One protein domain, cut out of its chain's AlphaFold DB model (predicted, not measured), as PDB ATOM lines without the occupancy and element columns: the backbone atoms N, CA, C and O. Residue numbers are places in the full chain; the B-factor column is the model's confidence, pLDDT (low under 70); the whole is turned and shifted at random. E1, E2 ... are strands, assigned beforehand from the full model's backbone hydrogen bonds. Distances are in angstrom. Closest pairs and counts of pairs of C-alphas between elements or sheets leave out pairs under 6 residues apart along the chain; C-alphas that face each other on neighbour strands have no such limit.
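What this domain is: This is residues 34 to 205 of the 458 residues of an uncharacterized protein of Bodo saltans (UniProt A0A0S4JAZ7). With little regular structure, this is a sandwich of two strongly twisted sheets, partly face to face amid long loops: branched E1, E2, E3, E4, E7, and antiparallel E8-E12-E9-E10-E11. The small hairpin E5 and E6 packs beside E4. The printed part has 172 residues, 68 of them in twelve strands, E1 to E12, with no named helix: all strand, compact, radius of gyration of the C-alphas 15.4 A, spans 39 by 35 by 32 A.

Where its parts are: Find C-alpha 34 at (216.878, 246.398, 167.227), where E1, residues 34 to 37, begins. Next come E2, 54 to 59; E3, 67 to 78, 26.8 A long; E4, 86 to 90; E5, 102 to 104; E6, 113 to 115; E7, 119 to 124; E8, 131 to 136; E9, 152 to 157; E10, 171 to 176; E11, 182 to 186; and E12, 199 to 204, ending at (222.693, 255.596, 163.321).

How they stand to each other: Beside E3, which bends by 79 degrees at residue 70, E2 and E7 lie on one side, E4 on the other; N 56 and O 71 are 2.8 A apart. E9 to E12 form a Greek key, a meander whose first strand neighbours E12.

The domain as a whole: The printed part has no cut. Residues 78 to 118 are among 83 under pLDDT 70.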
ATOM      1  N   SER A  34     217.053 247.841 167.394       89.50
ATOM      2  CA  SER A  34     216.878 246.398 167.227       89.50
ATOM      3  C   SER A  34     215.481 246.086 166.718       89.50
ATOM      4  O   SER A  34     214.536 246.793 167.073       89.50
ATOM      5  N   TRP A  35     215.320 245.004 165.972       85.94
ATOM      6  CA  TRP A  35     214.020 244.608 165.445       85.94
ATOM      7  C   TRP A  35     213.434 243.459 166.252       85.94
ATOM      8  O   TRP A  35     214.060 242.416 166.421       85.94
ATOM      9  N   VAL A  36     212.214 243.645 166.752       85.50
ATOM     10  CA  VAL A  36     211.522 242.623 167.543       85.50
ATOM     11  C   VAL A  36     210.254 242.173 166.833       85.50
ATOM     12  O   VAL A  36     209.544 243.027 166.302       85.50
ATOM     13  N   PRO A  37     209.945 240.866 166.802       81.44
ATOM     14  CA  PRO A  37     208.663 240.414 166.292       81.44
ATOM     15  C   PRO A  37     207.546 240.988 167.170       81.44
ATOM     16  O   PRO A  37     207.632 240.900 168.394       81.44
ATOM     17  N   ALA A  38     206.517 241.576 166.563       73.50
ATOM     18  CA  ALA A  38     205.315 241.970 167.285       73.50
ATOM     19  C   ALA A  38     204.548 240.696 167.653       73.50
ATOM     20  O   ALA A  38     204.198 239.912 166.766       73.50
ATOM     21  N   GLN A  39     204.315 240.456 168.941       67.31
ATOM     22  CA  GLN A  39     203.468 239.343 169.370       67.31
ATOM     23  C   GLN A  39     202.004 239.806 169.353       67.31
ATOM     24  O   GLN A  39     201.709 240.968 169.631       67.31
ATOM     25  N   ALA A  40     201.073 238.910 169.011       53.31
ATOM     26  CA  ALA A  40     199.640 239.231 168.922       53.31
ATOM     27  C   ALA A  40     199.036 239.691 170.269       53.31
ATOM     28  O   ALA A  40     197.955 240.272 170.315       53.31
ATOM     29  N   ASP A  41     199.752 239.423 171.353       53.44
ATOM     30  CA  ASP A  41     199.415 239.618 172.752       53.44
ATOM     31  C   ASP A  41     200.251 240.719 173.435       53.44
ATOM     32  O   ASP A  41     200.111 240.941 174.639       53.44
ATOM     33  N   ASP A  42     201.025 241.496 172.664       54.66
ATOM     34  CA  ASP A  42     201.652 242.756 173.091       54.66
ATOM     35  C   ASP A  42     200.590 243.873 173.270       54.66
ATOM     36  O   ASP A  42     200.643 244.956 172.683       54.66
ATOM     37  N   ALA A  43     199.566 243.607 174.082       43.31
ATOM     38  CA  ALA A  43     198.535 244.567 174.435       43.31
ATOM     39  C   ALA A  43     199.148 245.717 175.252       43.31
ATOM     40  O   ALA A  43     199.786 245.499 176.282       43.31
ATOM     41  N   LEU A  44     198.915 246.957 174.805       48.88
ATOM     42  CA  LEU A  44     199.319 248.196 175.484       48.88
ATOM     43  C   LEU A  44     200.815 248.273 175.807       48.88
ATOM     44  O   LEU A  44     201.217 248.647 176.913       48.88
ATOM     45  N   VAL A  45     201.675 247.985 174.832       52.00
ATOM     46  CA  VAL A  45     203.069 248.388 175.000       52.00
ATOM     47  C   VAL A  45     203.113 249.912 175.003       52.00
ATOM     48  O   VAL A  45     202.709 250.571 174.044       52.00
ATOM     49  N   SER A  46     203.602 250.492 176.102       66.00
ATOM     50  CA  SER A  46     204.058 251.882 176.101       66.00
ATOM     51  C   SER A  46     204.897 252.108 174.841       66.00
ATOM     52  O   SER A  46     205.733 251.268 174.535       66.00
ATOM     53  N   ALA A  47     204.721 253.222 174.126       68.50
ATOM     54  CA  ALA A  47     205.570 253.558 172.975       68.50
ATOM     55  C   ALA A  47     207.039 253.831 173.377       68.50
ATOM     56  O   ALA A  47     207.919 253.923 172.527       68.50
ATOM     57  N   SER A  48     207.325 253.942 174.681       79.56
ATOM     58  CA  SER A  48     208.632 254.307 175.242       79.56
ATOM     59  C   SER A  48     209.838 253.473 174.759       79.56
ATOM     60  O   SER A  48     210.853 254.079 174.406       79.56
ATOM     61  N   PRO A  49     209.793 252.123 174.699       84.94
ATOM     62  CA  PRO A  49     210.895 251.327 174.182       84.94
ATOM     63  C   PRO A  49     210.975 251.325 172.652       84.94
ATOM     64  O   PRO A  49     211.954 250.805 172.130       84.94
ATOM     65  N   TYR A  50     209.993 251.865 171.925       86.38
ATOM     66  CA  TYR A  50     209.956 251.815 170.464       86.38
ATOM     67  C   TYR A  50     210.421 253.112 169.819       86.38
ATOM     68  O   TYR A  50     210.349 254.204 170.393       86.38
ATOM     69  N   VAL A  51     210.955 252.981 168.610       83.12
ATOM     70  CA  VAL A  51     211.332 254.131 167.796       83.12
ATOM     71  C   VAL A  51     210.065 254.850 167.367       83.12
ATOM     72  O   VAL A  51     209.176 254.253 166.775       83.12
ATOM     73  N   THR A  52     209.991 256.140 167.670       81.38
ATOM     74  CA  THR A  52     208.877 256.995 167.258       81.38
ATOM     75  C   THR A  52     209.373 257.903 166.146       81.38
ATOM     76  O   THR A  52     210.300 258.685 166.368       81.38
ATOM     77  N   THR A  53     208.801 257.789 164.947       73.56
ATOM     78  CA  THR A  53     209.254 258.566 163.776       73.56
ATOM     79  C   THR A  53     208.590 259.937 163.703       73.56
ATOM     80  O   THR A  53     209.233 260.908 163.295       73.56
ATOM     81  N   ALA A  54     207.342 260.018 164.173       68.94
ATOM     82  CA  ALA A  54     206.546 261.233 164.275       68.94
ATOM     83  C   ALA A  54     205.542 261.171 165.417       68.94
ATOM     84  O   ALA A  54     205.229 260.107 165.947       68.94
ATOM     85  N   ASN A  55     204.978 262.339 165.705       70.25
ATOM     86  CA  ASN A  55     203.632 262.423 166.235       70.25
ATOM     87  C   ASN A  55     202.732 263.002 165.142       70.25
ATOM     88  O   ASN A  55     203.119 263.965 164.479       70.25
ATOM     89  N   THR A  56     201.562 262.413 164.948       64.56
ATOM     90  CA  THR A  56     200.608 262.850 163.933       64.56
ATOM     91  C   THR A  56     199.188 262.821 164.464       64.56
ATOM     92  O   THR A  56     198.894 262.145 165.446       64.56
ATOM     93  N   TRP A  57     198.298 263.548 163.798       63.41
ATOM     94  CA  TRP A  57     196.872 263.333 163.943       63.41
ATOM     95  C   TRP A  57     196.444 262.133 163.088       63.41
ATOM     96  O   TRP A  57     196.755 262.076 161.900       63.41
ATOM     97  N   VAL A  58     195.714 261.200 163.693       59.22
ATOM     98  CA  VAL A  58     194.844 260.230 163.036       59.22
ATOM     99  C   VAL A  58     193.832 261.030 162.230       59.22
ATOM    100  O   VAL A  58     193.138 261.903 162.762       59.22
ATOM    101  N   ILE A  59     193.796 260.764 160.933       57.31
ATOM    102  CA  ILE A  59     192.914 261.465 160.009       57.31
ATOM    103  C   ILE A  59     191.500 260.893 160.196       57.31
ATOM    104  O   ILE A  59     191.276 259.686 160.109       57.31
ATOM    105  N   GLY A  60     190.535 261.750 160.507       51.59
ATOM    106  CA  GLY A  60     189.157 261.318 160.754       51.59
ATOM    107  C   GLY A  60     188.415 260.871 159.497       51.59
ATOM    108  O   GLY A  60     187.418 260.153 159.578       51.59
ATOM    109  N   SER A  61     188.894 261.292 158.322       61.22
ATOM    110  CA  SER A  61     188.163 261.184 157.062       61.22
ATOM    111  C   SER A  61     189.076 261.053 155.836       61.22
ATOM    112  O   SER A  61     190.157 261.631 155.765       61.22
ATOM    113  N   GLU A  62     188.614 260.334 154.811       60.06
ATOM    114  CA  GLU A  62     189.341 260.114 153.543       60.06
ATOM    115  C   GLU A  62     189.722 261.409 152.800       60.06
ATOM    116  O   GLU A  62     190.621 261.410 151.962       60.06
ATOM    117  N   ASP A  63     189.057 262.523 153.108       64.44
ATOM    118  CA  ASP A  63     189.255 263.824 152.468       64.44
ATOM    119  C   ASP A  63     190.272 264.725 153.187       64.44
ATOM    120  O   ASP A  63     190.420 265.893 152.822       64.44
ATOM    121  N   CYS A  64     190.977 264.202 154.199       69.19
ATOM    122  CA  CYS A  64     191.972 264.940 154.975       69.19
ATOM    123  C   CYS A  64     191.430 266.220 155.664       69.19
ATOM    124  O   CYS A  64     192.213 267.058 156.122       69.19
ATOM    125  N   SER A  65     190.103 266.381 155.763       65.50
ATOM    126  CA  SER A  65     189.472 267.622 156.228       65.50
ATOM    127  C   SER A  65     189.330 267.725 157.751       65.50
ATOM    128  O   SER A  65     189.246 268.842 158.271       65.50
ATOM    129  N   THR A  66     189.357 266.602 158.482       67.19
ATOM    130  CA  THR A  66     189.292 266.586 159.953       67.19
ATOM    131  C   THR A  66     190.441 265.795 160.585       67.19
ATOM    132  O   THR A  66     190.768 264.673 160.191       67.19
ATOM    133  N   CYS A  67     191.078 266.410 161.586       68.81
ATOM    134  CA  CYS A  67     192.118 265.795 162.407       68.81
ATOM    135  C   CYS A  67     191.475 265.337 163.720       68.81
ATOM    136  O   CYS A  67     191.075 266.190 164.514       68.81
ATOM    137  N   ASP A  68     191.378 264.030 163.960       65.19
ATOM    138  CA  ASP A  68     190.564 263.530 165.072       65.19
ATOM    139  C   ASP A  68     191.395 263.260 166.331       65.19
ATOM    140  O   ASP A  68     191.052 263.739 167.412       65.19
ATOM    141  N   VAL A  69     192.511 262.524 166.221       65.31
ATOM    142  CA  VAL A  69     193.263 262.056 167.405       65.31
ATOM    143  C   VAL A  69     194.765 262.225 167.232       65.31
ATOM    144  O   VAL A  69     195.325 261.707 166.288       65.31
ATOM    145  N   TRP A  70     195.459 262.888 168.154       68.62
ATOM    146  CA  TRP A  70     196.925 262.983 168.126       68.62
ATOM    147  C   TRP A  70     197.593 261.740 168.736       68.62
ATOM    148  O   TRP A  70     197.259 261.348 169.854       68.62
ATOM    149  N   GLY A  71     198.574 261.158 168.044       69.12
ATOM    150  CA  GLY A  71     199.273 259.942 168.458       69.12
ATOM    151  C   GLY A  71     200.714 259.851 167.958       69.12
ATOM    152  O   GLY A  71     201.169 260.651 167.143       69.12
ATOM    153  N   SER A  72     201.455 258.873 168.479       72.75
ATOM    154  CA  SER A  72     202.825 258.561 168.054       72.75
ATOM    155  C   SER A  72     202.829 257.532 166.922       72.75
ATOM    156  O   SER A  72     202.075 256.565 166.961       72.75
ATOM    157  N   VAL A  73     203.716 257.708 165.944       71.31
ATOM    158  CA  VAL A  73     203.885 256.785 164.814       71.31
ATOM    159  C   VAL A  73     205.071 255.873 165.079       71.31
ATOM    160  O   VAL A  73     206.198 256.344 165.278       71.31
ATOM    161  N   LEU A  74     204.808 254.568 165.085       75.94
ATOM    162  CA  LEU A  74     205.832 253.534 165.196       75.94
ATOM    163  C   LEU A  74     206.042 252.893 163.814       75.94
ATOM    164  O   LEU A  74     205.066 252.502 163.171       75.94
ATOM    165  N   PRO A  75     207.290 252.765 163.341       75.50
ATOM    166  CA  PRO A  75     207.575 252.087 162.087       75.50
ATOM    167  C   PRO A  75     207.492 250.564 162.268       75.50
ATOM    168  O   PRO A  75     207.962 250.031 163.281       75.50
ATOM    169  N   CYS A  76     206.938 249.857 161.277       75.25
ATOM    170  CA  CYS A  76     206.835 248.399 161.309       75.25
ATOM    171  C   CYS A  76     207.043 247.729 159.943       75.25
ATOM    172  O   CYS A  76     206.581 248.186 158.903       75.25
ATOM    173  N   PHE A  77     207.725 246.585 159.955       71.38
ATOM    174  CA  PHE A  77     207.903 245.719 158.786       71.38
ATOM    175  C   PHE A  77     206.890 244.580 158.818       71.38
ATOM    176  O   PHE A  77     206.737 243.960 159.865       71.38
ATOM    177  N   ALA A  78     206.242 244.267 157.695       68.75
ATOM    178  CA  ALA A  78     205.420 243.068 157.542       68.75
ATOM    179  C   ALA A  78     206.063 242.125 156.515       68.75
ATOM    180  O   ALA A  78     206.517 242.561 155.457       68.75
ATOM    181  N   VAL A  79     206.116 240.827 156.826       58.78
ATOM    182  CA  VAL A  79     206.844 239.836 156.001       58.78
ATOM    183  C   VAL A  79     205.898 238.889 155.235       58.78
ATOM    184  O   VAL A  79     206.348 238.003 154.515       58.78
ATOM    185  N   ASP A  80     204.575 239.062 155.340       57.12
ATOM    186  CA  ASP A  80     203.618 238.126 154.728       57.12
ATOM    187  C   ASP A  80     203.492 238.218 153.193       57.12
ATOM    188  O   ASP A  80     203.612 239.284 152.586       57.12
ATOM    189  N   TYR A  81     203.181 237.065 152.583       51.41
ATOM    190  CA  TYR A  81     202.867 236.852 151.158       51.41
ATOM    191  C   TYR A  81     203.983 237.124 150.133       51.41
ATOM    192  O   TYR A  81     203.700 237.279 148.946       51.41
ATOM    193  N   GLY A  82     205.255 237.165 150.542       51.19
ATOM    194  CA  GLY A  82     206.376 237.356 149.605       51.19
ATOM    195  C   GLY A  82     206.414 238.741 148.948       51.19
ATOM    196  O   GLY A  82     207.189 238.965 148.023       51.19
ATOM    197  N   LEU A  83     205.590 239.677 149.433       51.47
ATOM    198  CA  LEU A  83     205.550 241.060 148.960       51.47
ATOM    199  C   LEU A  83     206.483 241.981 149.772       51.47
ATOM    200  O   LEU A  83     206.695 243.125 149.373       51.47
ATOM    201  N   ASN A  84     207.061 241.491 150.883       54.19
ATOM    202  CA  ASN A  84     208.015 242.204 151.749       54.19
ATOM    203  C   ASN A  84     207.590 243.651 152.046       54.19
ATOM    204  O   ASN A  84     208.399 244.560 151.935       54.19
ATOM    205  N   LEU A  85     206.320 243.924 152.335       56.38
ATOM    206  CA  LEU A  85     205.823 245.301 152.403       56.38
ATOM    207  C   LEU A  85     206.165 245.962 153.747       56.38
ATOM    208  O   LEU A  85     205.908 245.412 154.817       56.38
ATOM    209  N   PHE A  86     206.701 247.182 153.700       54.03
ATOM    210  CA  PHE A  86     206.837 248.028 154.886       54.03
ATOM    211  C   PHE A  86     205.624 248.939 155.007       54.03
ATOM    212  O   PHE A  86     205.168 249.515 154.015       54.03
ATOM    213  N   GLY A  87     205.118 249.072 156.227       55.31
ATOM    214  CA  GLY A  87     204.003 249.947 156.551       55.31
ATOM    215  C   GLY A  87     204.332 250.811 157.757       55.31
ATOM    216  O   GLY A  87     205.293 250.589 158.488       55.31
ATOM    217  N   HIS A  88     203.508 251.816 157.986       50.97
ATOM    218  CA  HIS A  88     203.484 252.519 159.259       50.97
ATOM    219  C   HIS A  88     202.063 252.420 159.814       50.97
ATOM    220  O   HIS A  88     201.122 252.129 159.068       50.97
ATOM    221  N   ARG A  89     201.906 252.600 161.125       55.78
ATOM    222  CA  ARG A  89     200.587 252.690 161.747       55.78
ATOM    223  C   ARG A  89     200.540 253.875 162.694       55.78
ATOM    224  O   ARG A  89     201.381 254.002 163.588       55.78
ATOM    225  N   ASP A  90     199.511 254.690 162.518       50.75
ATOM    226  CA  ASP A  90     199.158 255.758 163.441       50.75
ATOM    227  C   ASP A  90     198.467 255.136 164.663       50.75
ATOM    228  O   ASP A  90     197.477 254.411 164.534       50.75
ATOM    229  N   PHE A  91     199.009 255.357 165.863       51.56
ATOM    230  CA  PHE A  91     198.396 254.852 167.090       51.56
ATOM    231  C   PHE A  91     197.269 255.771 167.564       51.56
ATOM    232  O   PHE A  91     197.504 256.940 167.867       51.56
ATOM    233  N   ASN A  92     196.096 255.186 167.803       47.97
ATOM    234  CA  ASN A  92     195.256 255.584 168.926       47.97
ATOM    235  C   ASN A  92     195.483 254.568 170.059       47.97
ATOM    236  O   ASN A  92     195.321 253.364 169.850       47.97
ATOM    237  N   ALA A  93     195.893 255.033 171.244       40.56
ATOM    238  CA  ALA A  93     196.255 254.174 172.378       40.56
ATOM    239  C   ALA A  93     195.107 253.257 172.846       40.56
ATOM    240  O   ALA A  93     195.355 252.242 173.494       40.56
ATOM    241  N   GLU A  94     193.865 253.598 172.503       46.41
ATOM    242  CA  GLU A  94     192.663 252.868 172.908       46.41
ATOM    243  C   GLU A  94     192.320 251.672 171.998       46.41
ATOM    244  O   GLU A  94     191.497 250.849 172.382       46.41
ATOM    245  N   TRP A  95     192.949 251.536 170.820       49.59
ATOM    246  CA  TRP A  95     192.614 250.507 169.811       49.59
ATOM    247  C   TRP A  95     193.740 249.489 169.575       49.59
ATOM    248  O   TRP A  95     193.883 248.927 168.492       49.59
ATOM    249  N   ILE A  96     194.590 249.263 170.576       44.97
ATOM    250  CA  ILE A  96     195.762 248.374 170.459       44.97
ATOM    251  C   ILE A  96     195.353 246.898 170.422       44.97
ATOM    252  O   ILE A  96     195.959 246.082 169.739       44.97
ATOM    253  N   ASN A  97     194.307 246.561 171.161       43.22
ATOM    254  CA  ASN A  97     193.795 245.211 171.353       43.22
ATOM    255  C   ASN A  97     193.061 244.644 170.128       43.22
ATOM    256  O   ASN A  97     192.852 243.436 170.071       43.22
ATOM    257  N   GLU A  98     192.693 245.477 169.155       47.47
ATOM    258  CA  GLU A  98     191.905 245.041 167.994       47.47
ATOM    259  C   GLU A  98     192.690 245.090 166.681       47.47
ATOM    260  O   GLU A  98     192.156 244.695 165.645       47.47
ATOM    261  N   ASP A  99     193.936 245.589 166.688       44.00
ATOM    262  CA  ASP A  99     194.396 246.251 165.478       44.00
ATOM    263  C   ASP A  99     195.920 246.202 165.227       44.00
ATOM    264  O   ASP A  99     196.737 246.867 165.867       44.00
ATOM    265  N   TRP A 100     196.296 245.357 164.265       51.94
ATOM    266  CA  TRP A 100     197.669 245.003 163.874       51.94
ATOM    267  C   TRP A 100     198.280 246.077 162.942       51.94
ATOM    268  O   TRP A 100     197.551 246.939 162.456       51.94
ATOM    269  N   CYS A 101     199.596 246.081 162.661       52.31
ATOM    270  CA  CYS A 101     200.155 246.975 161.624       52.31
ATOM    271  C   CYS A 101     199.462 246.751 160.270       52.31
ATOM    272  O   CYS A 101     199.691 245.757 159.590       52.31
ATOM    273  N   ARG A 102     198.606 247.680 159.852       49.38
ATOM    274  CA  ARG A 102     197.884 247.551 158.588       49.38
ATOM    275  C   ARG A 102     198.763 248.080 157.465       49.38
ATOM    276  O   ARG A 102     199.018 249.276 157.388       49.38
ATOM    277  N   VAL A 103     199.187 247.200 156.564       42.44
ATOM    278  CA  VAL A 103     199.605 247.637 155.230       42.44
ATOM    279  C   VAL A 103     198.331 247.704 154.395       42.44
ATOM    280  O   VAL A 103     197.736 246.671 154.081       42.44
ATOM    281  N   ALA A 104     197.864 248.914 154.095       42.03
ATOM    282  CA  ALA A 104     196.806 249.102 153.113       42.03
ATOM    283  C   ALA A 104     197.427 248.930 151.724       42.03
ATOM    284  O   ALA A 104     198.280 249.730 151.327       42.03
ATOM    285  N   LEU A 105     197.027 247.890 150.994       42.28
ATOM    286  CA  LEU A 105     197.233 247.905 149.550       42.28
ATOM    287  C   LEU A 105     196.118 248.731 148.910       42.28
ATOM    288  O   LEU A 105     195.001 248.756 149.434       42.28
ATOM    289  N   PRO A 106     196.382 249.366 147.759       40.22
ATOM    290  CA  PRO A 106     195.314 249.869 146.916       40.22
ATOM    291  C   PRO A 106     194.535 248.664 146.373       40.22
ATOM    292  O   PRO A 106     194.869 248.108 145.329       40.22
ATOM    293  N   SER A 107     193.519 248.206 147.102       44.47
ATOM    294  CA  SER A 107     192.475 247.382 146.509       44.47
ATOM    295  C   SER A 107     191.492 248.314 145.805       44.47
ATOM    296  O   SER A 107     191.177 249.399 146.294       44.47
ATOM    297  N   SER A 108     190.991 247.905 144.640       44.38
ATOM    298  CA  SER A 108     190.026 248.683 143.845       44.38
ATOM    299  C   SER A 108     188.705 248.994 144.568       44.38
ATOM    300  O   SER A 108     187.883 249.734 144.037       44.38
ATOM    301  N   ASP A 109     188.483 248.415 145.744       45.25
ATOM    302  CA  ASP A 109     187.306 248.586 146.596       45.25
ATOM    303  C   ASP A 109     187.617 249.247 147.958       45.25
ATOM    304  O   ASP A 109     186.727 249.332 148.800       45.25
ATOM    305  N   GLY A 110     188.861 249.680 148.203       49.00
ATOM    306  CA  GLY A 110     189.275 250.314 149.463       49.00
ATOM    307  C   GLY A 110     189.303 249.393 150.694       49.00
ATOM    308  O   GLY A 110     189.550 249.870 151.798       49.00
ATOM    309  N   SER A 111     189.069 248.085 150.540       45.31
ATOM    310  CA  SER A 111     188.933 247.134 151.655       45.31
ATOM    311  C   SER A 111     190.204 246.332 151.991       45.31
ATOM    312  O   SER A 111     190.222 245.573 152.961       45.31
ATOM    313  N   GLY A 112     191.287 246.495 151.226       45.81
ATOM    314  CA  GLY A 112     192.511 245.699 151.323       45.81
ATOM    315  C   GLY A 112     193.406 246.046 152.513       45.81
ATOM    316  O   GLY A 112     194.548 246.468 152.326       45.81
ATOM    317  N   THR A 113     192.928 245.856 153.742       51.78
ATOM    318  CA  THR A 113     193.790 245.845 154.929       51.78
ATOM    319  C   THR A 113     194.420 244.470 155.083       51.78
ATOM    320  O   THR A 113     193.734 243.503 155.416       51.78
ATOM    321  N   TYR A 114     195.729 244.376 154.856       50.09
ATOM    322  CA  TYR A 114     196.457 243.144 155.125       50.09
ATOM    323  C   TYR A 114     196.765 243.020 156.607       50.09
ATOM    324  O   TYR A 114     197.326 243.913 157.245       50.09
ATOM    325  N   PHE A 115     196.420 241.850 157.117       52.78
ATOM    326  CA  PHE A 115     196.770 241.377 158.433       52.78
ATOM    327  C   PHE A 115     198.002 240.486 158.299       52.78
ATOM    328  O   PHE A 115     197.874 239.327 157.910       52.78
ATOM    329  N   SER A 116     199.195 241.012 158.582       54.09
ATOM    330  CA  SER A 116     200.365 240.138 158.697       54.09
ATOM    331  C   SER A 116     200.449 239.554 160.102       54.09
ATOM    332  O   SER A 116     200.287 240.265 161.090       54.09
ATOM    333  N   ARG A 117     200.727 238.255 160.212       54.91
ATOM    334  CA  ARG A 117     201.035 237.633 161.513       54.91
ATOM    335  C   ARG A 117     202.517 237.738 161.875       54.91
ATOM    336  O   ARG A 117     202.900 237.367 162.978       54.91
ATOM    337  N   SER A 118     203.334 238.248 160.954       65.25
ATOM    338  CA  SER A 118     204.789 238.342 161.076       65.25
ATOM    339  C   SER A 118     205.219 239.792 160.897       65.25
ATOM    340  O   SER A 118     205.649 240.207 159.818       65.25
ATOM    341  N   MET A 119     205.056 240.573 161.962       73.12
ATOM    342  CA  MET A 119     205.454 241.977 161.996       73.12
ATOM    343  C   MET A 119     206.745 242.144 162.782       73.12
ATOM    344  O   MET A 119     206.918 241.495 163.806       73.12
ATOM    345  N   MET A 120     207.620 243.045 162.345       79.19
ATOM    346  CA  MET A 120     208.813 243.465 163.077       79.19
ATOM    347  C   MET A 120     208.665 244.934 163.481       79.19
ATOM    348  O   MET A 120     208.457 245.797 162.629       79.19
ATOM    349  N   LEU A 121     208.790 245.229 164.774       82.12
ATOM    350  CA  LEU A 121     208.784 246.579 165.333       82.12
ATOM    351  C   LEU A 121     210.215 247.065 165.568       82.12
ATOM    352  O   LEU A 121     211.046 246.343 166.127       82.12
ATOM    353  N   ALA A 122     210.486 248.316 165.196       85.50
ATOM    354  CA  ALA A 122     211.740 248.977 165.536       85.50
ATOM    355  C   ALA A 122     211.762 249.343 167.025       85.50
ATOM    356  O   ALA A 122     211.111 250.292 167.474       85.50
ATOM    357  N   LYS A 123     212.551 248.614 167.804       88.44
ATOM    358  CA  LYS A 123     212.810 248.904 169.212       88.44
ATOM    359  C   LYS A 123     214.053 249.779 169.341       88.44
ATOM    360  O   LYS A 123     215.041 249.578 168.638       88.44
ATOM    361  N   ARG A 124     214.017 250.749 170.258       91.00
ATOM    362  CA  ARG A 124     215.170 251.592 170.597       91.00
ATOM    363  C   ARG A 124     216.318 250.700 171.057       91.00
ATOM    364  O   ARG A 124     216.171 249.927 172.005       91.00
ATOM    365  N   GLY A 125     217.449 250.812 170.375       89.44
ATOM    366  CA  GLY A 125     218.695 250.175 170.775       89.44
ATOM    367  C   GLY A 125     219.353 250.906 171.943       89.44
ATOM    368  O   GLY A 125     218.892 251.950 172.410       89.44
ATOM    369  N   VAL A 126     220.480 250.367 172.400       88.69
ATOM    370  CA  VAL A 126     221.243 250.910 173.537       88.69
ATOM    371  C   VAL A 126     221.857 252.289 173.267       88.69
ATOM    372  O   VAL A 126     222.213 252.978 174.216       88.69
ATOM    373  N   ARG A 127     221.981 252.691 171.995       90.69
ATOM    374  CA  ARG A 127     222.484 254.004 171.551       90.69
ATOM    375  C   ARG A 127     221.460 254.773 170.717       90.69
ATOM    376  O   ARG A 127     221.814 255.436 169.744       90.69
ATOM    377  N   TYR A 128     220.175 254.638 171.038       88.69
ATOM    378  CA  TYR A 128     219.102 255.335 170.319       88.69
ATOM    379  C   TYR A 128     219.262 256.868 170.316       88.69
ATOM    380  O   TYR A 128     218.841 257.533 169.379       88.69
ATOM    381  N   ASP A 129     219.925 257.427 171.327       90.50
ATOM    382  CA  ASP A 129     220.315 258.838 171.409       90.50
ATOM    383  C   ASP A 129     221.268 259.294 170.289       90.50
ATOM    384  O   ASP A 129     221.366 260.486 170.023       90.50
ATOM    385  N   THR A 130     221.929 258.354 169.604       91.12
ATOM    386  CA  THR A 130     222.776 258.612 168.423       91.12
ATOM    387  C   THR A 130     222.030 258.457 167.093       91.12
ATOM    388  O   THR A 130     222.650 258.491 166.028       91.12
ATOM    389  N   MET A 131     220.710 258.245 167.137       92.62
ATOM    390  CA  MET A 131     219.873 258.227 165.944       92.62
ATOM    391  C   MET A 131     219.524 259.657 165.530       92.62
ATOM    392  O   MET A 131     218.905 260.399 166.294       92.62
ATOM    393  N   THR A 132     219.865 260.026 164.301       93.62
ATOM    394  CA  THR A 132     219.550 261.335 163.720       93.62
ATOM    395  C   THR A 132     218.771 261.174 162.418       93.62
ATOM    396  O   THR A 132     218.735 260.100 161.821       93.62
ATOM    397  N   TRP A 133     218.078 262.232 162.001       92.12
ATOM    398  CA  TRP A 133     217.340 262.271 160.740       92.12
ATOM    399  C   TRP A 133     218.077 263.186 159.773       92.12
ATOM    400  O   TRP A 133     218.397 264.320 160.128       92.12
ATOM    401  N   GLN A 134     218.356 262.694 158.569       93.00
ATOM    402  CA  GLN A 134     219.049 263.459 157.537       93.00
ATOM    403  C   GLN A 134     218.189 263.550 156.284       93.00
ATOM    404  O   GLN A 134     217.745 262.528 155.766       93.00
ATOM    405  N   THR A 135     218.007 264.765 155.769       93.00
ATOM    406  CA  THR A 135     217.339 264.993 154.486       93.00
ATOM    407  C   THR A 135     218.170 264.430 153.337       93.00
ATOM    408  O   THR A 135     219.359 264.735 153.228       93.00
ATOM    409  N   VAL A 136     217.534 263.644 152.471       87.69
ATOM    410  CA  VAL A 136     218.128 263.095 151.245       87.69
ATOM    411  C   VAL A 136     217.163 263.341 150.082       87.69
ATOM    412  O   VAL A 136     215.943 263.289 150.260       87.69
ATOM    413  N   SER A 137     217.696 263.657 148.900       89.44
ATOM    414  CA  SER A 137     216.902 263.807 147.678       89.44
ATOM    415  C   SER A 137     216.865 262.504 146.877       89.44
ATOM    416  O   SER A 137     217.764 261.670 146.959       89.44
ATOM    417  N   LEU A 138     215.807 262.316 146.083       85.75
ATOM    418  CA  LEU A 138     215.722 261.195 145.143       85.75
ATOM    419  C   LEU A 138     216.924 261.209 144.183       85.75
ATOM    420  O   LEU A 138     217.278 262.262 143.653       85.75
ATOM    421  N   GLY A 139     217.531 260.041 143.959       85.62
ATOM    422  CA  GLY A 139     218.733 259.876 143.137       85.62
ATOM    423  C   GLY A 139     220.065 260.107 143.861       85.62
ATOM    424  O   GLY A 139     221.108 259.756 143.306       85.62
ATOM    425  N   ASP A 140     220.063 260.634 145.088       89.00
ATOM    426  CA  ASP A 140     221.292 260.781 145.868       89.00
ATOM    427  C   ASP A 140     221.776 259.435 146.431       89.00
ATOM    428  O   ASP A 140     221.011 258.484 146.643       89.00
ATOM    429  N   ALA A 141     223.080 259.366 146.712       88.06
ATOM    430  CA  ALA A 141     223.667 258.255 147.445       88.06
ATOM    431  C   ALA A 141     223.190 258.270 148.903       88.06
ATOM    432  O   ALA A 141     223.301 259.275 149.610       88.06
ATOM    433  N   VAL A 142     222.701 257.129 149.373       87.19
ATOM    434  CA  VAL A 142     222.242 256.971 150.746       87.19
ATOM    435  C   VAL A 142     223.447 256.784 151.676       87.19
ATOM    436  O   VAL A 142     224.317 255.957 151.380       87.19
ATOM    437  N   PRO A 143     223.506 257.481 152.827       88.88
ATOM    438  CA  PRO A 143     224.580 257.306 153.798       88.88
ATOM    439  C   PRO A 143     224.801 255.838 154.190       88.88
ATOM    440  O   PRO A 143     223.862 255.050 154.347       88.88
ATOM    441  N   ALA A 144     226.065 255.454 154.381       86.62
ATOM    442  CA  ALA A 144     226.431 254.079 154.733       86.62
ATOM    443  C   ALA A 144     225.873 253.642 156.101       86.62
ATOM    444  O   ALA A 144     225.665 252.457 156.333       86.62
ATOM    445  N   ASN A 145     225.621 254.602 156.992       88.56
ATOM    446  CA  ASN A 145     225.115 254.422 158.352       88.56
ATOM    447  C   ASN A 145     223.597 254.630 158.490       88.56
ATOM    448  O   ASN A 145     223.092 254.797 159.603       88.56
ATOM    449  N   VAL A 146     222.866 254.631 157.377       90.56
ATOM    450  CA  VAL A 146     221.402 254.626 157.387       90.56
ATOM    451  C   VAL A 146     220.869 253.334 158.021       90.56
ATOM    452  O   VAL A 146     221.450 252.258 157.865       90.56
ATOM    453  N   VAL A 147     219.744 253.422 158.723       88.00
ATOM    454  CA  VAL A 147     219.020 252.259 159.243       88.00
ATOM    455  C   VAL A 147     218.368 251.517 158.072       88.00
ATOM    456  O   VAL A 147     217.514 252.077 157.379       88.00
ATOM    457  N   ARG A 148     218.770 250.256 157.857       84.50
ATOM    458  CA  ARG A 148     218.358 249.427 156.713       84.50
ATOM    459  C   ARG A 148     217.532 248.216 157.120       84.50
ATOM    460  O   ARG A 148     217.751 247.618 158.171       84.50
ATOM    461  N   TYR A 149     216.677 247.810 156.195       77.06
ATOM    462  CA  TYR A 149     216.123 246.472 156.092       77.06
ATOM    463  C   TYR A 149     216.276 246.028 154.639       77.06
ATOM    464  O   TYR A 149     215.590 246.551 153.768       77.06
ATOM    465  N   GLN A 150     217.204 245.105 154.375       80.38
ATOM    466  CA  GLN A 150     217.538 244.674 153.013       80.38
ATOM    467  C   GLN A 150     217.872 245.878 152.100       80.38
ATOM    468  O   GLN A 150     218.760 246.674 152.416       80.38
ATOM    469  N   ASP A 151     217.154 246.021 150.989       80.81
ATOM    470  CA  ASP A 151     217.238 247.093 149.997       80.81
ATOM    471  C   ASP A 151     216.415 248.340 150.370       80.81
ATOM    472  O   ASP A 151     216.220 249.235 149.550       80.81
ATOM    473  N   ARG A 152     215.939 248.431 151.618       83.44
ATOM    474  CA  ARG A 152     215.050 249.496 152.091       83.44
ATOM    475  C   ARG A 152     215.653 250.261 153.250       83.44
ATOM    476  O   ARG A 152     216.396 249.709 154.065       83.44
ATOM    477  N   VAL A 153     215.289 251.533 153.362       86.62
ATOM    478  CA  VAL A 153     215.713 252.403 154.467       86.62
ATOM    479  C   VAL A 153     214.533 252.988 155.212       86.62
ATOM    480  O   VAL A 153     213.512 253.305 154.604       86.62
ATOM    481  N   LEU A 154     214.688 253.153 156.527       87.06
ATOM    482  CA  LEU A 154     213.702 253.846 157.347       87.06
ATOM    483  C   LEU A 154     213.681 255.331 156.964       87.06
ATOM    484  O   LEU A 154     214.678 256.035 157.141       87.06
ATOM    485  N   ALA A 155     212.540 255.795 156.460       87.81
ATOM    486  CA  ALA A 155     212.352 257.151 155.966       87.81
ATOM    487  C   ALA A 155     211.177 257.842 156.669       87.81
ATOM    488  O   ALA A 155     210.293 257.189 157.226       87.81
ATOM    489  N   ARG A 156     211.157 259.174 156.636       86.94
ATOM    490  CA  ARG A 156     210.005 259.972 157.045       86.94
ATOM    491  C   ARG A 156     209.856 261.252 156.235       86.94
ATOM    492  O   ARG A 156     210.831 261.768 155.693       86.94
ATOM    493  N   THR A 157     208.651 261.807 156.190       83.81
ATOM    494  CA  THR A 157     208.420 263.113 155.555       83.81
ATOM    495  C   THR A 157     209.119 264.234 156.327       83.81
ATOM    496  O   THR A 157     209.085 264.261 157.555       83.81
ATOM    497  N   ASN A 158     209.722 265.202 155.634       83.50
ATOM    498  CA  ASN A 158     210.201 266.437 156.274       83.50
ATOM    499  C   ASN A 158     209.097 267.510 156.368       83.50
ATOM    500  O   ASN A 158     209.154 268.404 157.214       83.50
ATOM    501  N   SER A 159     208.051 267.390 155.548       77.12
ATOM    502  CA  SER A 159     206.879 268.264 155.541       77.12
ATOM    503  C   SER A 159     205.574 267.477 155.470       77.12
ATOM    504  O   SER A 159     205.502 266.417 154.847       77.12
ATOM    505  N   ALA A 160     204.525 268.046 156.057       67.12
ATOM    506  CA  ALA A 160     203.147 267.639 155.826       67.12
ATOM    507  C   ALA A 160     202.798 267.705 154.323       67.12
ATOM    508  O   ALA A 160     203.051 268.749 153.708       67.12
ATOM    509  N   PRO A 161     202.197 266.665 153.717       65.88
ATOM    510  CA  PRO A 161     201.509 266.812 152.439       65.88
ATOM    511  C   PRO A 161     200.469 267.937 152.527       65.88
ATOM    512  O   PRO A 161     199.740 268.051 153.516       65.88
ATOM    513  N   SER A 162     200.390 268.788 151.502       62.16
ATOM    514  CA  SER A 162     199.428 269.893 151.481       62.16
ATOM    515  C   SER A 162     197.996 269.365 151.567       62.16
ATOM    516  O   SER A 162     197.590 268.566 150.727       62.16
ATOM    517  N   GLY A 163     197.231 269.857 152.541       63.28
ATOM    518  CA  GLY A 163     195.820 269.511 152.703       63.28
ATOM    519  C   GLY A 163     195.540 268.356 153.659       63.28
ATOM    520  O   GLY A 163     194.370 268.084 153.859       63.28
ATOM    521  N   CYS A 164     196.555 267.736 154.279       68.19
ATOM    522  CA  CYS A 164     196.369 266.671 155.268       68.19
ATOM    523  C   CYS A 164     196.878 267.042 156.660       68.19
ATOM    524  O   CYS A 164     197.879 267.736 156.817       68.19
ATOM    525  N   CYS A 165     196.210 266.505 157.685       65.44
ATOM    526  CA  CYS A 165     196.581 266.617 159.102       65.44
ATOM    527  C   CYS A 165     197.877 265.880 159.478       65.44
ATOM    528  O   CYS A 165     198.222 265.762 160.658       65.44
ATOM    529  N   ALA A 166     198.584 265.366 158.480       62.31
ATOM    530  CA  ALA A 166     199.842 264.687 158.645       62.31
ATOM    531  C   ALA A 166     200.906 265.699 159.066       62.31
ATOM    532  O   ALA A 166     201.290 266.554 158.279       62.31
ATOM    533  N   GLY A 167     201.374 265.636 160.311       60.28
ATOM    534  CA  GLY A 167     202.528 266.430 160.734       60.28
ATOM    535  C   GLY A 167     203.791 266.061 159.944       60.28
ATOM    536  O   GLY A 167     203.839 265.051 159.239       60.28
ATOM    537  N   SER A 168     204.853 266.859 160.086       61.16
ATOM    538  CA  SER A 168     206.190 266.413 159.670       61.16
ATOM    539  C   SER A 168     206.550 265.103 160.381       61.16
ATOM    540  O   SER A 168     206.321 264.955 161.583       61.16
ATOM    541  N   GLY A 169     207.161 264.177 159.645       62.72
ATOM    542  CA  GLY A 169     207.740 262.948 160.177       62.72
ATOM    543  C   GLY A 169     206.920 261.677 159.951       62.72
ATOM    544  O   GLY A 169     207.217 260.656 160.579       62.72
ATOM    545  N   PHE A 170     205.927 261.707 159.060       71.19
ATOM    546  CA  PHE A 170     205.187 260.506 158.665       71.19
ATOM    547  C   PHE A 170     206.162 259.410 158.232       71.19
ATOM    548  O   PHE A 170     206.957 259.636 157.320       71.19
ATOM    549  N   GLY A 171     206.141 258.271 158.925       71.00
ATOM    550  CA  GLY A 171     207.101 257.190 158.725       71.00
ATOM    551  C   GLY A 171     206.782 256.371 157.479       71.00
ATOM    552  O   GLY A 171     205.626 256.150 157.141       71.00
ATOM    553  N   GLY A 172     207.814 255.894 156.802       76.69
ATOM    554  CA  GLY A 172     207.696 255.013 155.652       76.69
ATOM    555  C   GLY A 172     209.049 254.423 155.304       76.69
ATOM    556  O   GLY A 172     209.950 254.332 156.145       76.69
ATOM    557  N   TRP A 173     209.196 254.026 154.050       77.19
ATOM    558  CA  TRP A 173     210.425 253.428 153.562       77.19
ATOM    559  C   TRP A 173     210.799 253.972 152.196       77.19
ATOM    560  O   TRP A 173     209.945 254.462 151.454       77.19
ATOM    561  N   ALA A 174     212.082 253.867 151.876       80.44
ATOM    562  CA  ALA A 174     212.587 254.170 150.550       80.44
ATOM    563  C   ALA A 174     213.378 252.989 149.982       80.44
ATOM    564  O   ALA A 174     214.098 252.322 150.730       80.44
ATOM    565  N   GLU A 175     213.231 252.744 148.681       83.06
ATOM    566  CA  GLU A 175     214.001 251.756 147.920       83.06
ATOM    567  C   GLU A 175     215.404 252.273 147.633       83.06
ATOM    568  O   GLU A 175     215.602 253.448 147.301       83.06
ATOM    569  N   VAL A 176     216.376 251.372 147.716       82.25
ATOM    570  CA  VAL A 176     217.774 251.644 147.413       82.25
ATOM    571  C   VAL A 176     218.296 250.600 146.426       82.25
ATOM    572  O   VAL A 176     218.090 249.405 146.617       82.25
ATOM    573  N   ASP A 177     218.990 251.031 145.374       83.12
ATOM    574  CA  ASP A 177     219.581 250.119 144.390       83.12
ATOM    575  C   ASP A 177     220.894 249.468 144.876       83.12
ATOM    576  O   ASP A 177     221.429 249.768 145.949       83.12
ATOM    577  N   GLY A 178     221.468 248.590 144.045       79.56
ATOM    578  CA  GLY A 178     222.757 247.942 144.319       79.56
ATOM    579  C   GLY A 178     223.952 248.904 144.431       79.56
ATOM    580  O   GLY A 178     225.000 248.504 144.934       79.56
ATOM    581  N   ASN A 179     223.803 250.164 144.008       80.50
ATOM    582  CA  ASN A 179     224.803 251.224 144.155       80.50
ATOM    583  C   ASN A 179     224.546 252.118 145.374       80.50
ATOM    584  O   ASN A 179     225.204 253.147 145.530       80.50
ATOM    585  N   LEU A 180     223.609 251.735 146.242       80.88
ATOM    586  CA  LEU A 180     223.184 252.522 147.393       80.88
ATOM    587  C   LEU A 180     222.552 253.871 147.006       80.88
ATOM    588  O   LEU A 180     222.593 254.806 147.802       80.88
ATOM    589  N   THR A 181     221.972 253.981 145.811       84.44
ATOM    590  CA  THR A 181     221.236 255.168 145.363       84.44
ATOM    591  C   THR A 181     219.749 255.017 145.619       84.44
ATOM    592  O   THR A 181     219.177 253.933 145.532       84.44
ATOM    593  N   LEU A 182     219.135 256.130 145.985       81.50
ATOM    594  CA  LEU A 182     217.756 256.202 146.426       81.50
ATOM    595  C   LEU A 182     216.806 256.265 145.227       81.50
ATOM    596  O   LEU A 182     216.902 257.190 144.417       81.50
ATOM    597  N   LEU A 183     215.895 255.299 145.112       81.00
ATOM    598  CA  LEU A 183     215.036 255.134 143.935       81.00
ATOM    599  C   LEU A 183     213.656 255.761 144.123       81.00
ATOM    600  O   LEU A 183     213.275 256.678 143.400       81.00
ATOM    601  N   SER A 184     212.903 255.243 145.084       77.50
ATOM    602  CA  SER A 184     211.494 255.556 145.297       77.50
ATOM    603  C   SER A 184     211.221 255.666 146.794       77.50
ATOM    604  O   SER A 184     211.918 255.065 147.614       77.50
ATOM    605  N   VAL A 185     210.218 256.460 147.163       74.38
ATOM    606  CA  VAL A 185     209.734 256.555 148.543       74.38
ATOM    607  C   VAL A 185     208.288 256.153 148.589       74.38
ATOM    608  O   VAL A 185     207.457 256.675 147.851       74.38
ATOM    609  N   HIS A 186     207.986 255.270 149.525       71.25
ATOM    610  CA  HIS A 186     206.653 254.766 149.747       71.25
ATOM    611  C   HIS A 186     206.160 255.271 151.100       71.25
ATOM    612  O   HIS A 186     206.420 254.683 152.155       71.25
ATOM    613  N   ILE A 187     205.456 256.402 151.047       70.56
ATOM    614  CA  ILE A 187     204.731 256.980 152.175       70.56
ATOM    615  C   ILE A 187     203.262 257.048 151.769       70.56
ATOM    616  O   ILE A 187     202.878 257.812 150.880       70.56
ATOM    617  N   SER A 188     202.455 256.204 152.407       63.53
ATOM    618  CA  SER A 188     201.016 256.130 152.170       63.53
ATOM    619  C   SER A 188     200.266 256.787 153.319       63.53
ATOM    620  O   SER A 188     200.516 256.484 154.488       63.53
ATOM    621  N   VAL A 189     199.308 257.646 152.982       63.41
ATOM    622  CA  VAL A 189     198.361 258.247 153.924       63.41
ATOM    623  C   VAL A 189     196.966 257.821 153.482       63.41
ATOM    624  O   VAL A 189     196.544 258.177 152.387       63.41
ATOM    625  N   TYR A 190     196.265 257.013 154.289       56.53
ATOM    626  CA  TYR A 190     194.892 256.553 153.994       56.53
ATOM    627  C   TYR A 190     194.735 256.019 152.562       56.53
ATOM    628  O   TYR A 190     193.828 256.418 151.844       56.53
ATOM    629  N   SER A 191     195.648 255.140 152.133       54.81
ATOM    630  CA  SER A 191     195.733 254.545 150.782       54.81
ATOM    631  C   SER A 191     196.204 255.454 149.636       54.81
ATOM    632  O   SER A 191     196.559 254.938 148.578       54.81
ATOM    633  N   ASN A 192     196.324 256.767 149.846       59.75
ATOM    634  CA  ASN A 192     196.907 257.667 148.856       59.75
ATOM    635  C   ASN A 192     198.435 257.645 148.952       59.75
ATOM    636  O   ASN A 192     199.018 257.915 150.007       59.75
ATOM    637  N   GLN A 193     199.088 257.319 147.837       67.75
ATOM    638  CA  GLN A 193     200.529 257.500 147.700       67.75
ATOM    639  C   GLN A 193     200.820 258.975 147.441       67.75
ATOM    640  O   GLN A 193     200.249 259.582 146.534       67.75
ATOM    641  N   HIS A 194     201.720 259.543 148.237       70.62
ATOM    642  CA  HIS A 194     202.184 260.909 148.045       70.62
ATOM    643  C   HIS A 194     203.611 260.898 147.509       70.62
ATOM    644  O   HIS A 194     204.527 260.400 148.164       70.62
ATOM    645  N   GLU A 195     203.805 261.491 146.334       71.00
ATOM    646  CA  GLU A 195     205.142 261.770 145.823       71.00
ATOM    647  C   GLU A 195     205.712 262.993 146.544       71.00
ATOM    648  O   GLU A 195     205.140 264.087 146.513       71.00
ATOM    649  N   LEU A 196     206.845 262.807 147.213       73.25
ATOM    650  CA  LEU A 196     207.557 263.872 147.906       73.25
ATOM    651  C   LEU A 196     208.884 264.130 147.205       73.25
ATOM    652  O   LEU A 196     209.618 263.204 146.870       73.25
ATOM    653  N   SER A 197     209.216 265.405 147.020       74.94
ATOM    654  CA  SER A 197     210.490 265.822 146.421       74.94
ATOM    655  C   SER A 197     211.673 265.734 147.392       74.94
ATOM    656  O   SER A 197     212.826 265.792 146.968       74.94
ATOM    657  N   SER A 198     211.407 265.610 148.696       80.06
ATOM    658  CA  SER A 198     212.426 265.444 149.734       80.06
ATOM    659  C   SER A 198     211.852 264.740 150.961       80.06
ATOM    660  O   SER A 198     210.657 264.830 151.239       80.06
ATOM    661  N   PHE A 199     212.710 264.026 151.681       84.88
ATOM    662  CA  PHE A 199     212.366 263.260 152.873       84.88
ATOM    663  C   PHE A 199     213.617 263.064 153.726       84.88
ATOM    664  O   PHE A 199     214.734 263.344 153.291       84.88
ATOM    665  N   GLU A 200     213.429 262.607 154.955       90.25
ATOM    666  CA  GLU A 200     214.510 262.323 155.887       90.25
ATOM    667  C   GLU A 200     214.695 260.816 156.043       90.25
ATOM    668  O   GLU A 200     213.719 260.082 156.172       90.25
ATOM    669  N   VAL A 201     215.939 260.348 156.079       90.69
ATOM    670  CA  VAL A 201     216.277 258.960 156.421       90.69
ATOM    671  C   VAL A 201     216.867 258.889 157.824       90.69
ATOM    672  O   VAL A 201     217.554 259.815 158.265       90.69
ATOM    673  N   ALA A 202     216.594 257.796 158.533       91.12
ATOM    674  CA  ALA A 202     217.148 257.568 159.862       91.12
ATOM    675  C   ALA A 202     218.602 257.096 159.763       91.12
ATOM    676  O   ALA A 202     218.902 256.108 159.093       91.12
ATOM    677  N   ILE A 203     219.495 257.771 160.473       92.94
ATOM    678  CA  ILE A 203     220.925 257.481 160.533       92.94
ATOM    679  C   ILE A 203     221.294 257.057 161.943       92.94
ATOM    680  O   ILE A 203     220.885 257.688 162.911       92.94
ATOM    681  N   CYS A 204     222.099 256.006 162.059       93.62
ATOM    682  CA  CYS A 204     222.693 255.596 163.321       93.62
ATOM    683  C   CYS A 204     224.158 256.039 163.367       93.62
ATOM    684  O   CYS A 204     225.023 255.389 162.789       93.62
ATOM    685  N   GLU A 205     224.481 257.135 164.058       92.19
ATOM    686  CA  GLU A 205     225.860 257.662 164.090       92.19
ATOM    687  C   GLU A 205     226.846 256.729 164.802       92.19
ATOM    688  O   GLU A 205     228.046 256.748 164.536       92.19
TER     689      GLU A 205